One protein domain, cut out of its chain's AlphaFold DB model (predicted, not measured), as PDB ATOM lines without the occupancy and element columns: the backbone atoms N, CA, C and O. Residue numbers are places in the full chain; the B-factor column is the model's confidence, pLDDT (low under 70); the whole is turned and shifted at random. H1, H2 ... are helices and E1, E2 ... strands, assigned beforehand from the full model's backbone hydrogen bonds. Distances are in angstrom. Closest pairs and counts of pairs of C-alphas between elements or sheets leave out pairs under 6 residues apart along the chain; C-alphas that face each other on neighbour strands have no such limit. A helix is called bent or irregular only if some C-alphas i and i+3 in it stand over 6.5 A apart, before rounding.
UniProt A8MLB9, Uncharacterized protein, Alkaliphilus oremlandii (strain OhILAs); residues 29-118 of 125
ATOM      1  N   VAL A  29      82.654  28.960  78.349       78.12
ATOM      2  CA  VAL A  29      83.147  28.675  76.999       78.12
ATOM      3  C   VAL A  29      82.852  29.879  76.112       78.12
ATOM      4  O   VAL A  29      81.718  30.366  76.070       78.12
ATOM      5  N   GLY A  30      83.876  30.346  75.397       72.62
ATOM      6  CA  GLY A  30      83.741  31.369  74.363       72.62
ATOM      7  C   GLY A  30      82.816  30.937  73.213       72.62
ATOM      8  O   GLY A  30      82.225  29.853  73.261       72.62
ATOM      9  N   PRO A  31      82.636  31.791  72.194       71.88
ATOM     10  CA  PRO A  31      81.944  31.385  70.974       71.88
ATOM     11  C   PRO A  31      82.653  30.169  70.365       71.88
ATOM     12  O   PRO A  31      83.881  30.153  70.268       71.88
ATOM     13  N   LEU A  32      81.882  29.138  70.029       82.38
ATOM     14  CA  LEU A  32      82.367  27.950  69.332       82.38
ATOM     15  C   LEU A  32      81.967  28.039  67.854       82.38
ATOM     16  O   LEU A  32      81.148  28.871  67.469       82.38
ATOM     17  N   GLU A  33      82.543  27.177  67.021       79.69
ATOM     18  CA  GLU A  33      82.214  27.097  65.595       79.69
ATOM     19  C   GLU A  33      81.452  25.800  65.276       79.69
ATOM     20  O   GLU A  33      81.666  24.755  65.901       79.69
ATOM     21  N   GLY A  34      80.550  25.867  64.292       84.94
ATOM     22  CA  GLY A  34      79.833  24.711  63.743       84.94
ATOM     23  C   GLY A  34      78.874  24.022  64.725       84.94
ATOM     24  O   GLY A  34      78.154  24.668  65.487       84.94
ATOM     25  N   GLU A  35      78.864  22.685  64.709       84.06
ATOM     26  CA  GLU A  35      77.967  21.843  65.524       84.06
ATOM     27  C   GLU A  35      78.121  22.065  67.040       84.06
ATOM     28  O   GLU A  35      77.170  21.894  67.806       84.06
ATOM     29  N   LEU A  36      79.309  22.484  67.488       84.19
ATOM     30  CA  LEU A  36      79.574  22.763  68.897       84.19
ATOM     31  C   LEU A  36      78.816  23.999  69.394       84.19
ATOM     32  O   LEU A  36      78.366  24.005  70.542       84.19
ATOM     33  N   GLU A  37      78.633  25.018  68.550       87.50
ATOM     34  CA  GLU A  37      77.841  26.201  68.904       87.50
ATOM     35  C   GLU A  37      76.350  25.865  68.964       87.50
ATOM     36  O   GLU A  37      75.666  26.271  69.903       87.50
ATOM     37  N   LEU A  38      75.861  25.036  68.037       85.81
ATOM     38  CA  LEU A  38      74.486  24.533  68.072       85.81
ATOM     39  C   LEU A  38      74.216  23.779  69.382       85.81
ATOM     40  O   LEU A  38      73.239  24.045  70.086       85.81
ATOM     41  N   TYR A  39      75.134  22.898  69.786       85.31
ATOM     42  CA  TYR A  39      75.007  22.185  71.054       85.31
ATOM     43  C   TYR A  39      75.146  23.111  72.282       85.31
ATOM     44  O   TYR A  39      74.464  22.926  73.298       85.31
ATOM     45  N   ARG A  40      75.982  24.156  72.201       87.81
ATOM     46  CA  ARG A  40      76.075  25.207  73.230       87.81
ATOM     47  C   ARG A  40      74.728  25.904  73.427       87.81
ATOM     48  O   ARG A  40      74.274  26.037  74.563       87.81
ATOM     49  N   GLN A  41      74.064  26.291  72.341       86.38
ATOM     50  CA  GLN A  41      72.748  26.929  72.387       86.38
ATOM     51  C   GLN A  41      71.679  25.988  72.949       86.38
ATOM     52  O   GLN A  41      70.953  26.373  73.867       86.38
ATOM     53  N   TYR A  42      71.639  24.736  72.481       86.94
ATOM     54  CA  TYR A  42      70.729  23.711  73.000       86.94
ATOM     55  C   TYR A  42      70.844  23.557  74.523       86.94
ATOM     56  O   TYR A  42      69.848  23.625  75.251       86.94
ATOM     57  N   THR A  43      72.066  23.392  75.033       86.38
ATOM     58  CA  THR A  43      72.294  23.196  76.474       86.38
ATOM     59  C   THR A  43      71.941  24.436  77.290       86.38
ATOM     60  O   THR A  43      71.356  24.310  78.368       86.38
ATOM     61  N   LEU A  44      72.215  25.637  76.771       85.62
ATOM     62  CA  LEU A  44      71.848  26.893  77.421       85.62
ATOM     63  C   LEU A  44      70.327  27.083  77.506       85.62
ATOM     64  O   LEU A  44      69.826  27.493  78.551       85.62
ATOM     65  N   GLN A  45      69.591  26.753  76.442       83.69
ATOM     66  CA  GLN A  45      68.127  26.854  76.406       83.69
ATOM     67  C   GLN A  45      67.451  25.779  77.276       83.69
ATOM     68  O   GLN A  45      66.410  26.028  77.890       83.69
ATOM     69  N   THR A  46      68.072  24.602  77.390       82.81
ATOM     70  CA  THR A  46      67.533  23.471  78.160       82.81
ATOM     71  C   THR A  46      67.838  23.571  79.658       82.81
ATOM     72  O   THR A  46      67.046  23.127  80.493       82.81
ATOM     73  N   ALA A  47      68.944  24.208  80.052       79.56
ATOM     74  CA  ALA A  47      69.338  24.331  81.457       79.56
ATOM     75  C   ALA A  47      68.280  24.956  82.383       79.56
ATOM     76  O   ALA A  47      67.984  24.338  83.414       79.56
ATOM     77  N   PRO A  48      67.629  26.078  82.024       73.69
ATOM     78  CA  PRO A  48      66.519  26.616  82.796       73.69
ATOM     79  C   PRO A  48      65.360  25.622  82.935       73.69
ATOM     80  O   PRO A  48      64.697  25.607  83.970       73.69
ATOM     81  N   LEU A  49      65.078  24.804  81.907       71.31
ATOM     82  CA  LEU A  49      63.996  23.806  81.921       71.31
ATOM     83  C   LEU A  49      64.225  22.714  82.967       71.31
ATOM     84  O   LEU A  49      63.272  22.316  83.625       71.31
ATOM     85  N   SER A  50      65.475  22.312  83.199       67.69
ATOM     86  CA  SER A  50      65.803  21.287  84.202       67.69
ATOM     87  C   SER A  50      65.745  21.761  85.664       67.69
ATOM     88  O   SER A  50      65.716  20.942  86.584       67.69
ATOM     89  N   SER A  51      65.767  23.073  85.925       63.22
ATOM     90  CA  SER A  51      65.837  23.613  87.288       63.22
ATOM     91  C   SER A  51      64.490  24.194  87.726       63.22
ATOM     92  O   SER A  51      64.195  25.361  87.477       63.22
ATOM     93  N   ASN A  52      63.690  23.389  88.428       59.97
ATOM     94  CA  ASN A  52      62.326  23.736  88.854       59.97
ATOM     95  C   ASN A  52      62.215  24.860  89.908       59.97
ATOM     96  O   ASN A  52      61.125  25.369  90.133       59.97
ATOM     97  N   ILE A  53      63.298  25.243  90.592       56.53
ATOM     98  CA  ILE A  53      63.172  25.897  91.912       56.53
ATOM     99  C   ILE A  53      63.272  27.439  91.854       56.53
ATOM    100  O   ILE A  53      62.776  28.112  92.748       56.53
ATOM    101  N   LEU A  54      63.865  28.039  90.812       59.12
ATOM    102  CA  LEU A  54      64.126  29.497  90.784       59.12
ATOM    103  C   LEU A  54      63.936  30.169  89.414       59.12
ATOM    104  O   LEU A  54      64.392  31.285  89.181       59.12
ATOM    105  N   LYS A  55      63.233  29.504  88.501       55.72
ATOM    106  CA  LYS A  55      63.112  29.932  87.103       55.72
ATOM    107  C   LYS A  55      62.383  31.274  86.909       55.72
ATOM    108  O   LYS A  55      62.637  31.960  85.927       55.72
ATOM    109  N   ASN A  56      61.519  31.661  87.852       57.47
ATOM    110  CA  ASN A  56      60.636  32.828  87.728       57.47
ATOM    111  C   ASN A  56      61.127  34.106  88.416       57.47
ATOM    112  O   ASN A  56      60.501  35.147  88.252       57.47
ATOM    113  N   THR A  57      62.210  34.065  89.195       67.75
ATOM    114  CA  THR A  57      62.668  35.259  89.928       67.75
ATOM    115  C   THR A  57      63.648  36.116  89.128       67.75
ATOM    116  O   THR A  57      63.985  37.209  89.564       67.75
ATOM    117  N   GLY A  58      64.143  35.627  87.982       68.81
ATOM    118  CA  GLY A  58      65.181  36.306  87.192       68.81
ATOM    119  C   GLY A  58      66.549  36.386  87.889       68.81
ATOM    120  O   GLY A  58      67.473  36.995  87.363       68.81
ATOM    121  N   LEU A  59      66.695  35.766  89.066       77.88
ATOM    122  CA  LEU A  59      67.905  35.836  89.890       77.88
ATOM    123  C   LEU A  59      68.993  34.849  89.459       77.88
ATOM    124  O   LEU A  59      70.141  34.991  89.880       77.88
ATOM    125  N   LEU A  60      68.632  33.829  88.674       81.81
ATOM    126  CA  LEU A  60      69.568  32.839  88.161       81.81
ATOM    127  C   LEU A  60      69.937  33.141  86.716       81.81
ATOM    128  O   LEU A  60      69.081  33.209  85.836       81.81
ATOM    129  N   THR A  61      71.236  33.239  86.472       83.44
ATOM    130  CA  THR A  61      71.818  33.286  85.134       83.44
ATOM    131  C   THR A  61      72.490  31.953  84.844       83.44
ATOM    132  O   THR A  61      73.081  31.349  85.734       83.44
ATOM    133  N   TYR A  62      72.421  31.478  83.608       85.25
ATOM    134  CA  TYR A  62      73.026  30.214  83.197       85.25
ATOM    135  C   TYR A  62      74.159  30.516  82.224       85.25
ATOM    136  O   TYR A  62      73.999  31.350  81.337       85.25
ATOM    137  N   ARG A  63      75.309  29.864  82.396       86.62
ATOM    138  CA  ARG A  63      76.436  29.968  81.461       86.62
ATOM    139  C   ARG A  63      76.960  28.586  81.130       86.62
ATOM    140  O   ARG A  63      77.087  27.734  82.013       86.62
ATOM    141  N   VAL A  64      77.268  28.366  79.858       86.19
ATOM    142  CA  VAL A  64      77.875  27.114  79.417       86.19
ATOM    143  C   VAL A  64      79.353  27.137  79.787       86.19
ATOM    144  O   VAL A  64      80.088  28.029  79.382       86.19
ATOM    145  N   VAL A  65      79.765  26.165  80.595       86.12
ATOM    146  CA  VAL A  65      81.128  26.023  81.132       86.12
ATOM    147  C   VAL A  65      81.953  25.037  80.318       86.12
ATOM    148  O   VAL A  65      83.177  25.108  80.281       86.12
ATOM    149  N   LYS A  66      81.299  24.077  79.660       85.25
ATOM    150  CA  LYS A  66      81.993  23.105  78.818       85.25
ATOM    151  C   LYS A  66      81.070  22.553  77.748       85.25
ATOM    152  O   LYS A  66      79.927  22.234  78.057       85.25
ATOM    153  N   VAL A  67      81.585  22.379  76.537       87.56
ATOM    154  CA  VAL A  67      80.931  21.628  75.460       87.56
ATOM    155  C   VAL A  67      81.986  20.781  74.774       87.56
ATOM    156  O   VAL A  67      82.975  21.324  74.299       87.56
ATOM    157  N   ASN A  68      81.776  19.468  74.727       86.06
ATOM    158  CA  ASN A  68      82.703  18.530  74.109       86.06
ATOM    159  C   ASN A  68      81.961  17.514  73.236       86.06
ATOM    160  O   ASN A  68      80.976  16.911  73.669       86.06
ATOM    161  N   LYS A  69      82.518  17.227  72.057       86.06
ATOM    162  CA  LYS A  69      82.187  16.024  71.289       86.06
ATOM    163  C   LYS A  69      82.892  14.831  71.937       86.06
ATOM    164  O   LYS A  69      84.106  14.840  72.111       86.06
ATOM    165  N   THR A  70      82.117  13.855  72.387       85.00
ATOM    166  CA  THR A  70      82.593  12.696  73.162       85.00
ATOM    167  C   THR A  70      82.788  11.468  72.276       85.00
ATOM    168  O   THR A  70      83.641  10.640  72.572       85.00
ATOM    169  N   SER A  71      82.042  11.370  71.172       84.12
ATOM    170  CA  SER A  71      82.216  10.332  70.155       84.12
ATOM    171  C   SER A  71      81.952  10.896  68.761       84.12
ATOM    172  O   SER A  71      81.098  11.773  68.605       84.12
ATOM    173  N   MET A  72      82.673  10.385  67.761       82.06
ATOM    174  CA  MET A  72      82.370  10.616  66.342       82.06
ATOM    175  C   MET A  72      81.282   9.671  65.818       82.06
ATOM    176  O   MET A  72      80.701   9.940  64.778       82.06
ATOM    177  N   GLU A  73      80.979   8.599  66.551       75.06
ATOM    178  CA  GLU A  73      79.948   7.628  66.190       75.06
ATOM    179  C   GLU A  73      78.595   7.983  66.824       75.06
ATOM    180  O   GLU A  73      78.524   8.435  67.973       75.06
ATOM    181  N   GLY A  74      77.515   7.735  66.079       78.50
ATOM    182  CA  GLY A  74      76.135   8.006  66.487       78.50
ATOM    183  C   GLY A  74      75.620   9.366  66.019       78.50
ATOM    184  O   GLY A  74      76.262  10.054  65.231       78.50
ATOM    185  N   SER A  75      74.444   9.755  66.499       81.06
ATOM    186  CA  SER A  75      73.848  11.063  66.232       81.06
ATOM    187  C   SER A  75      73.187  11.616  67.491       81.06
ATOM    188  O   SER A  75      72.755  10.868  68.372       81.06
ATOM    189  N   THR A  76      73.135  12.941  67.591       82.88
ATOM    190  CA  THR A  76      72.511  13.658  68.702       82.88
ATOM    191  C   THR A  76      71.399  14.553  68.165       82.88
ATOM    192  O   THR A  76      71.674  15.546  67.498       82.88
ATOM    193  N   GLU A  77      70.145  14.222  68.472       83.06
ATOM    194  CA  GLU A  77      68.990  15.068  68.143       83.06
ATOM    195  C   GLU A  77      68.864  16.206  69.161       83.06
ATOM    196  O   GLU A  77      68.717  15.969  70.358       83.06
ATOM    197  N   ILE A  78      68.899  17.452  68.709       84.50
ATOM    198  CA  ILE A  78      68.746  18.635  69.554       84.50
ATOM    199  C   ILE A  78      67.546  19.468  69.118       84.50
ATOM    200  O   ILE A  78      67.139  19.452  67.957       84.50
ATOM    201  N   LEU A  79      67.002  20.216  70.075       82.88
ATOM    202  CA  LEU A  79      65.907  21.149  69.853       82.88
ATOM    203  C   LEU A  79      66.385  22.558  70.189       82.88
ATOM    204  O   LEU A  79      66.608  22.871  71.359       82.88
ATOM    205  N   ILE A  80      66.564  23.403  69.179       81.88
ATOM    206  CA  ILE A  80      66.984  24.793  69.380       81.88
ATOM    207  C   ILE A  80      65.844  25.696  68.943       81.88
ATOM    208  O   ILE A  80      65.253  25.504  67.882       81.88
ATOM    209  N   ARG A  81      65.534  26.703  69.751       79.06
ATOM    210  CA  ARG A  81      64.638  27.777  69.340       79.06
ATOM    211  C   ARG A  81      65.398  28.769  68.463       79.06
ATOM    212  O   ARG A  81      66.363  29.362  68.945       79.06
ATOM    213  N   SER A  82      64.956  28.938  67.217       72.25
ATOM    214  CA  SER A  82      65.521  29.933  66.298       72.25
ATOM    215  C   SER A  82      65.173  31.351  66.767       72.25
ATOM    216  O   SER A  82      64.041  31.597  67.202       72.25
ATOM    217  N   GLU A  83      66.137  32.277  66.705       65.81
ATOM    218  CA  GLU A  83      65.918  33.688  67.061       65.81
ATOM    219  C   GLU A  83      64.960  34.383  66.083       65.81
ATOM    220  O   GLU A  83      64.170  35.224  66.513       65.81
ATOM    221  N   ASP A  84      64.961  33.972  64.811       66.62
ATOM    222  CA  ASP A  84      64.184  34.622  63.751       66.62
ATOM    223  C   ASP A  84      62.699  34.237  63.771       66.62
ATOM    224  O   ASP A  84      61.823  35.090  63.641       66.62
ATOM    225  N   GLU A  85      62.388  32.957  63.990       62.62
ATOM    226  CA  GLU A  85      61.022  32.447  63.797       62.62
ATOM    227  C   GLU A  85      60.303  32.121  65.111       62.62
ATOM    228  O   GLU A  85      59.116  31.812  65.115       62.62
ATOM    229  N   LYS A  86      60.984  32.198  66.267       66.44
ATOM    230  CA  LYS A  86      60.481  31.718  67.577       66.44
ATOM    231  C   LYS A  86      60.034  30.248  67.584       66.44
ATOM    232  O   LYS A  86      59.562  29.796  68.636       66.44
ATOM    233  N   GLU A  87      60.212  29.526  66.484       75.06
ATOM    234  CA  GLU A  87      59.896  28.116  66.317       75.06
ATOM    235  C   GLU A  87      61.018  27.230  66.864       75.06
ATOM    236  O   GLU A  87      62.194  27.607  66.919       75.06
ATOM    237  N   TRP A  88      60.621  26.048  67.328       77.25
ATOM    238  CA  TRP A  88      61.543  25.014  67.774       77.25
ATOM    239  C   TRP A  88      61.993  24.206  66.565       77.25
ATOM    240  O   TRP A  88      61.193  23.499  65.957       77.25
ATOM    241  N   VAL A  89      63.277  24.295  66.238       80.31
ATOM    242  CA  VAL A  89      63.875  23.575  65.118       80.31
ATOM    243  C   VAL A  89      64.553  22.317  65.650       80.31
ATOM    244  O   VAL A  89      65.425  22.379  66.523       80.31
ATOM    245  N   HIS A  90      64.150  21.167  65.113       81.69
ATOM    246  CA  HIS A  90      64.855  19.907  65.312       81.69
ATOM    247  C   HIS A  90      66.090  19.872  64.412       81.69
ATOM    248  O   HIS A  90      65.974  20.010  63.195       81.69
ATOM    249  N   GLN A  91      67.264  19.656  65.000       82.50
ATOM    250  CA  GLN A  91      68.497  19.408  64.256       82.50
ATOM    251  C   GLN A  91      69.159  18.129  64.751       82.50
ATOM    252  O   GLN A  91      69.146  17.832  65.946       82.50
ATOM    253  N   THR A  92      69.762  17.384  63.834       84.31
ATOM    254  CA  THR A  92      70.528  16.180  64.152       84.31
ATOM    255  C   THR A  92      71.999  16.488  63.939       84.31
ATOM    256  O   THR A  92      72.397  16.806  62.824       84.31
ATOM    257  N   LEU A  93      72.791  16.408  65.005       85.44
ATOM    258  CA  LEU A  93      74.244  16.550  64.943       85.44
ATOM    259  C   LEU A  93      74.904  15.182  64.797       85.44
ATOM    260  O   LEU A  93      74.446  14.205  65.401       85.44
ATOM    261  N   GLU A  94      76.011  15.112  64.061       84.31
ATOM    262  CA  GLU A  94      76.785  13.876  63.950       84.31
ATOM    263  C   GLU A  94      77.647  13.644  65.195       84.31
ATOM    264  O   GLU A  94      78.405  14.508  65.638       84.31
ATOM    265  N   GLY A  95      77.589  12.438  65.751       84.94
ATOM    266  CA  GLY A  95      78.306  12.038  66.954       84.94
ATOM    267  C   GLY A  95      77.564  12.341  68.255       84.94
ATOM    268  O   GLY A  95      76.399  12.745  68.283       84.94
ATOM    269  N   GLN A  96      78.255  12.109  69.371       84.94
ATOM    270  CA  GLN A  96      77.720  12.314  70.717       84.94
ATOM    271  C   GLN A  96      78.345  13.528  71.378       84.94
ATOM    272  O   GLN A  96      79.569  13.668  71.411       84.94
ATOM    273  N   TYR A  97      77.510  14.360  71.988       87.50
ATOM    274  CA  TYR A  97      77.933  15.592  72.641       87.50
ATOM    275  C   TYR A  97      77.665  15.560  74.144       87.50
ATOM    276  O   TYR A  97      76.728  14.919  74.626       87.50
ATOM    277  N   THR A  98      78.510  16.251  74.904       88.38
ATOM    278  CA  THR A  98      78.305  16.505  76.330       88.38
ATOM    279  C   THR A  98      78.483  17.980  76.624       88.38
ATOM    280  O   THR A  98      79.367  18.648  76.083       88.38
ATOM    281  N   GLY A  99      77.619  18.498  77.488       87.62
ATOM    282  CA  GLY A  99      77.586  19.904  77.856       87.62
ATOM    283  C   GLY A  99      77.524  20.064  79.360       87.62
ATOM    284  O   GLY A  99      76.892  19.279  80.062       87.62
ATOM    285  N   LYS A 100      78.175  21.097  79.872       89.00
ATOM    286  CA  LYS A 100      78.099  21.492  81.270       89.00
ATOM    287  C   LYS A 100      77.628  22.928  81.332       89.00
ATOM    288  O   LYS A 100      78.314  23.823  80.845       89.00
ATOM    289  N   VAL A 101      76.489  23.143  81.968       87.81
ATOM    290  CA  VAL A 101      75.946  24.469  82.243       87.81
ATOM    291  C   VAL A 101      76.019  24.721  83.734       87.81
ATOM    292  O   VAL A 101      75.659  23.867  84.537       87.81
ATOM    293  N   ARG A 102      76.484  25.903  84.114       88.12
ATOM    294  CA  ARG A 102      76.515  26.346  85.501       88.12
ATOM    295  C   ARG A 102      75.505  27.458  85.697       88.12
ATOM    296  O   ARG A 102      75.438  28.384  84.888       88.12
ATOM    297  N   SER A 103      74.726  27.367  86.765       87.81
ATOM    298  CA  SER A 103      73.870  28.460  87.204       87.81
ATOM    299  C   SER A 103      74.607  29.364  88.188       87.81
ATOM    300  O   SER A 103      75.388  28.910  89.029       87.81
ATOM    301  N   TYR A 104      74.332  30.656  88.069       83.56
ATOM    302  CA  TYR A 104      74.902  31.734  88.853       83.56
ATOM    303  C   TYR A 104      73.771  32.527  89.499       83.56
ATOM    304  O   TYR A 104      72.877  33.012  88.810       83.56
ATOM    305  N   LEU A 105      73.822  32.684  90.815       84.25
ATOM    306  CA  LEU A 105      72.955  33.589  91.550       84.25
ATOM    307  C   LEU A 105      73.463  35.025  91.383       84.25
ATOM    308  O   LEU A 105      74.668  35.281  91.484       84.25
ATOM    309  N   LEU A 106      72.538  35.948  91.110       82.06
ATOM    310  CA  LEU A 106      72.813  37.365  90.851       82.06
ATOM    311  C   LEU A 106      73.853  37.590  89.741       82.06
ATOM    312  O   LEU A 106      74.540  38.601  89.746       82.06
ATOM    313  N   ASN A 107      73.977  36.664  88.783       79.38
ATOM    314  CA  ASN A 107      74.936  36.719  87.671       79.38
ATOM    315  C   ASN A 107      76.429  36.543  88.046       79.38
ATOM    316  O   ASN A 107      77.273  36.590  87.154       79.38
ATOM    317  N   PHE A 108      76.785  36.312  89.320       79.69
ATOM    318  CA  PHE A 108      78.196  36.154  89.722       79.69
ATOM    319  C   PHE A 108      78.490  34.989  90.670       79.69
ATOM    320  O   PHE A 108      79.594  34.451  90.601       79.69
ATOM    321  N   ILE A 109      77.558  34.545  91.519       82.19
ATOM    322  CA  ILE A 109      77.844  33.467  92.482       82.19
ATOM    323  C   ILE A 109      77.488  32.115  91.864       82.19
ATOM    324  O   ILE A 109      76.299  31.838  91.713       82.19
ATOM    325  N   PRO A 110      78.456  31.243  91.540       83.75
ATOM    326  CA  PRO A 110      78.142  29.915  91.033       83.75
ATOM    327  C   PRO A 110      77.404  29.102  92.106       83.75
ATOM    328  O   PRO A 110      77.862  29.012  93.244       83.75
ATOM    329  N   VAL A 111      76.261  28.512  91.752       83.31
ATOM    330  CA  VAL A 111      75.397  27.786  92.703       83.31
ATOM    331  C   VAL A 111      75.190  26.320  92.339       83.31
ATOM    332  O   VAL A 111      75.131  25.485  93.239       83.31
ATOM    333  N   LYS A 112      75.086  25.971  91.049       84.38
ATOM    334  CA  LYS A 112      74.869  24.576  90.640       84.38
ATOM    335  C   LYS A 112      75.447  24.272  89.265       84.38
ATOM    336  O   LYS A 112      75.316  25.067  88.340       84.38
ATOM    337  N   ASP A 113      76.013  23.075  89.139       86.25
ATOM    338  CA  ASP A 113      76.420  22.483  87.867       86.25
ATOM    339  C   ASP A 113      75.330  21.540  87.342       86.25
ATOM    340  O   ASP A 113      74.817  20.691  88.072       86.25
ATOM    341  N   ILE A 114      74.994  21.685  86.064       86.44
ATOM    342  CA  ILE A 114      74.020  20.885  85.327       86.44
ATOM    343  C   ILE A 114      74.764  20.254  84.151       86.44
ATOM    344  O   ILE A 114      75.319  20.956  83.307       86.44
ATOM    345  N   ASN A 115      74.808  18.925  84.115       85.75
ATOM    346  CA  ASN A 115      75.481  18.189  83.050       85.75
ATOM    347  C   ASN A 115      74.436  17.622  82.089       85.75
ATOM    348  O   ASN A 115      73.507  16.941  82.515       85.75
ATOM    349  N   PHE A 116      74.637  17.873  80.804       83.69
ATOM    350  CA  PHE A 116      73.865  17.349  79.689       83.69
ATOM    351  C   PHE A 116      74.706  16.312  78.953       83.69
ATOM    352  O   PHE A 116      75.899  16.516  78.713       83.69
ATOM    353  N   LYS A 117      74.087  15.184  78.614       84.38
ATOM    354  CA  LYS A 117      74.692  14.138  77.789       84.38
ATOM    355  C   LYS A 117      73.730  13.823  76.655       84.38
ATOM    356  O   LYS A 117      72.573  13.526  76.927       84.38
ATOM    357  N   GLY A 118      74.210  13.877  75.419       79.94
ATOM    358  CA  GLY A 118      73.385  13.635  74.244       79.94
ATOM    359  C   GLY A 118      72.330  14.720  74.032       79.94
ATOM    360  O   GLY A 118      72.549  15.891  74.344       79.94
TER     361      GLY A 118
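Overview. This is residues 29 to 118 of the 125 residues of an uncharacterized protein of Alkaliphilus oremlandii (strain OhILAs) (UniProt A8MLB9). A sheet of three strands curls round one helix: E1 and E2, a long bent hairpin, fold back over H1, and E3 lines the far edge of E2. The 90 printed residues run H1, E1, E2, E3, order E1 - E2 - E3 across the sheet, all antiparallel; the class is mixed, helices and strands. The whole is compact, radius of gyration of the C-alphas 13.4 A, spanning 38 by 29 by 23 A.

Arrangement. E1, residues 60 to 81, E2, residues 88 to 105, and E3, residues 109 to 117, form a strongly twisted meander, each strand the antiparallel neighbour of the one before. E1 bends by 153 degrees at residue 65, E2 by 129 degrees at residue 91. N 68 and O 98 are 2.9 A apart and N 101 and O 114 2.8 A, within hydrogen-bond range. H1, residues 35 to 50, is on one face of the sheet, two layers; its closest C-alphas to E1 are Tyr 42 and Ile 80, 5.3 A. In H1, 10 of 12 O i to N i+4 pairs are within range.

Along the chain. H1, 22.3 A long, begins at C-alpha 35 (77.967, 21.843, 65.524); it is irregular, but only just: C-alphas 45 and 48 are 6.6 A apart. E1 measures 20.1 A, E2 27.7 A and E3 24.5 A, ending at C-alpha 117 (74.692, 14.138, 77.789).

Size, cuts and confidence. The C-alphas farthest apart, Thr 57 and Glu 73, are 40.3 A apart. The printed part has no cut and no long link; pLDDT is under 70 in residues 50 to 58 and 83 to 86.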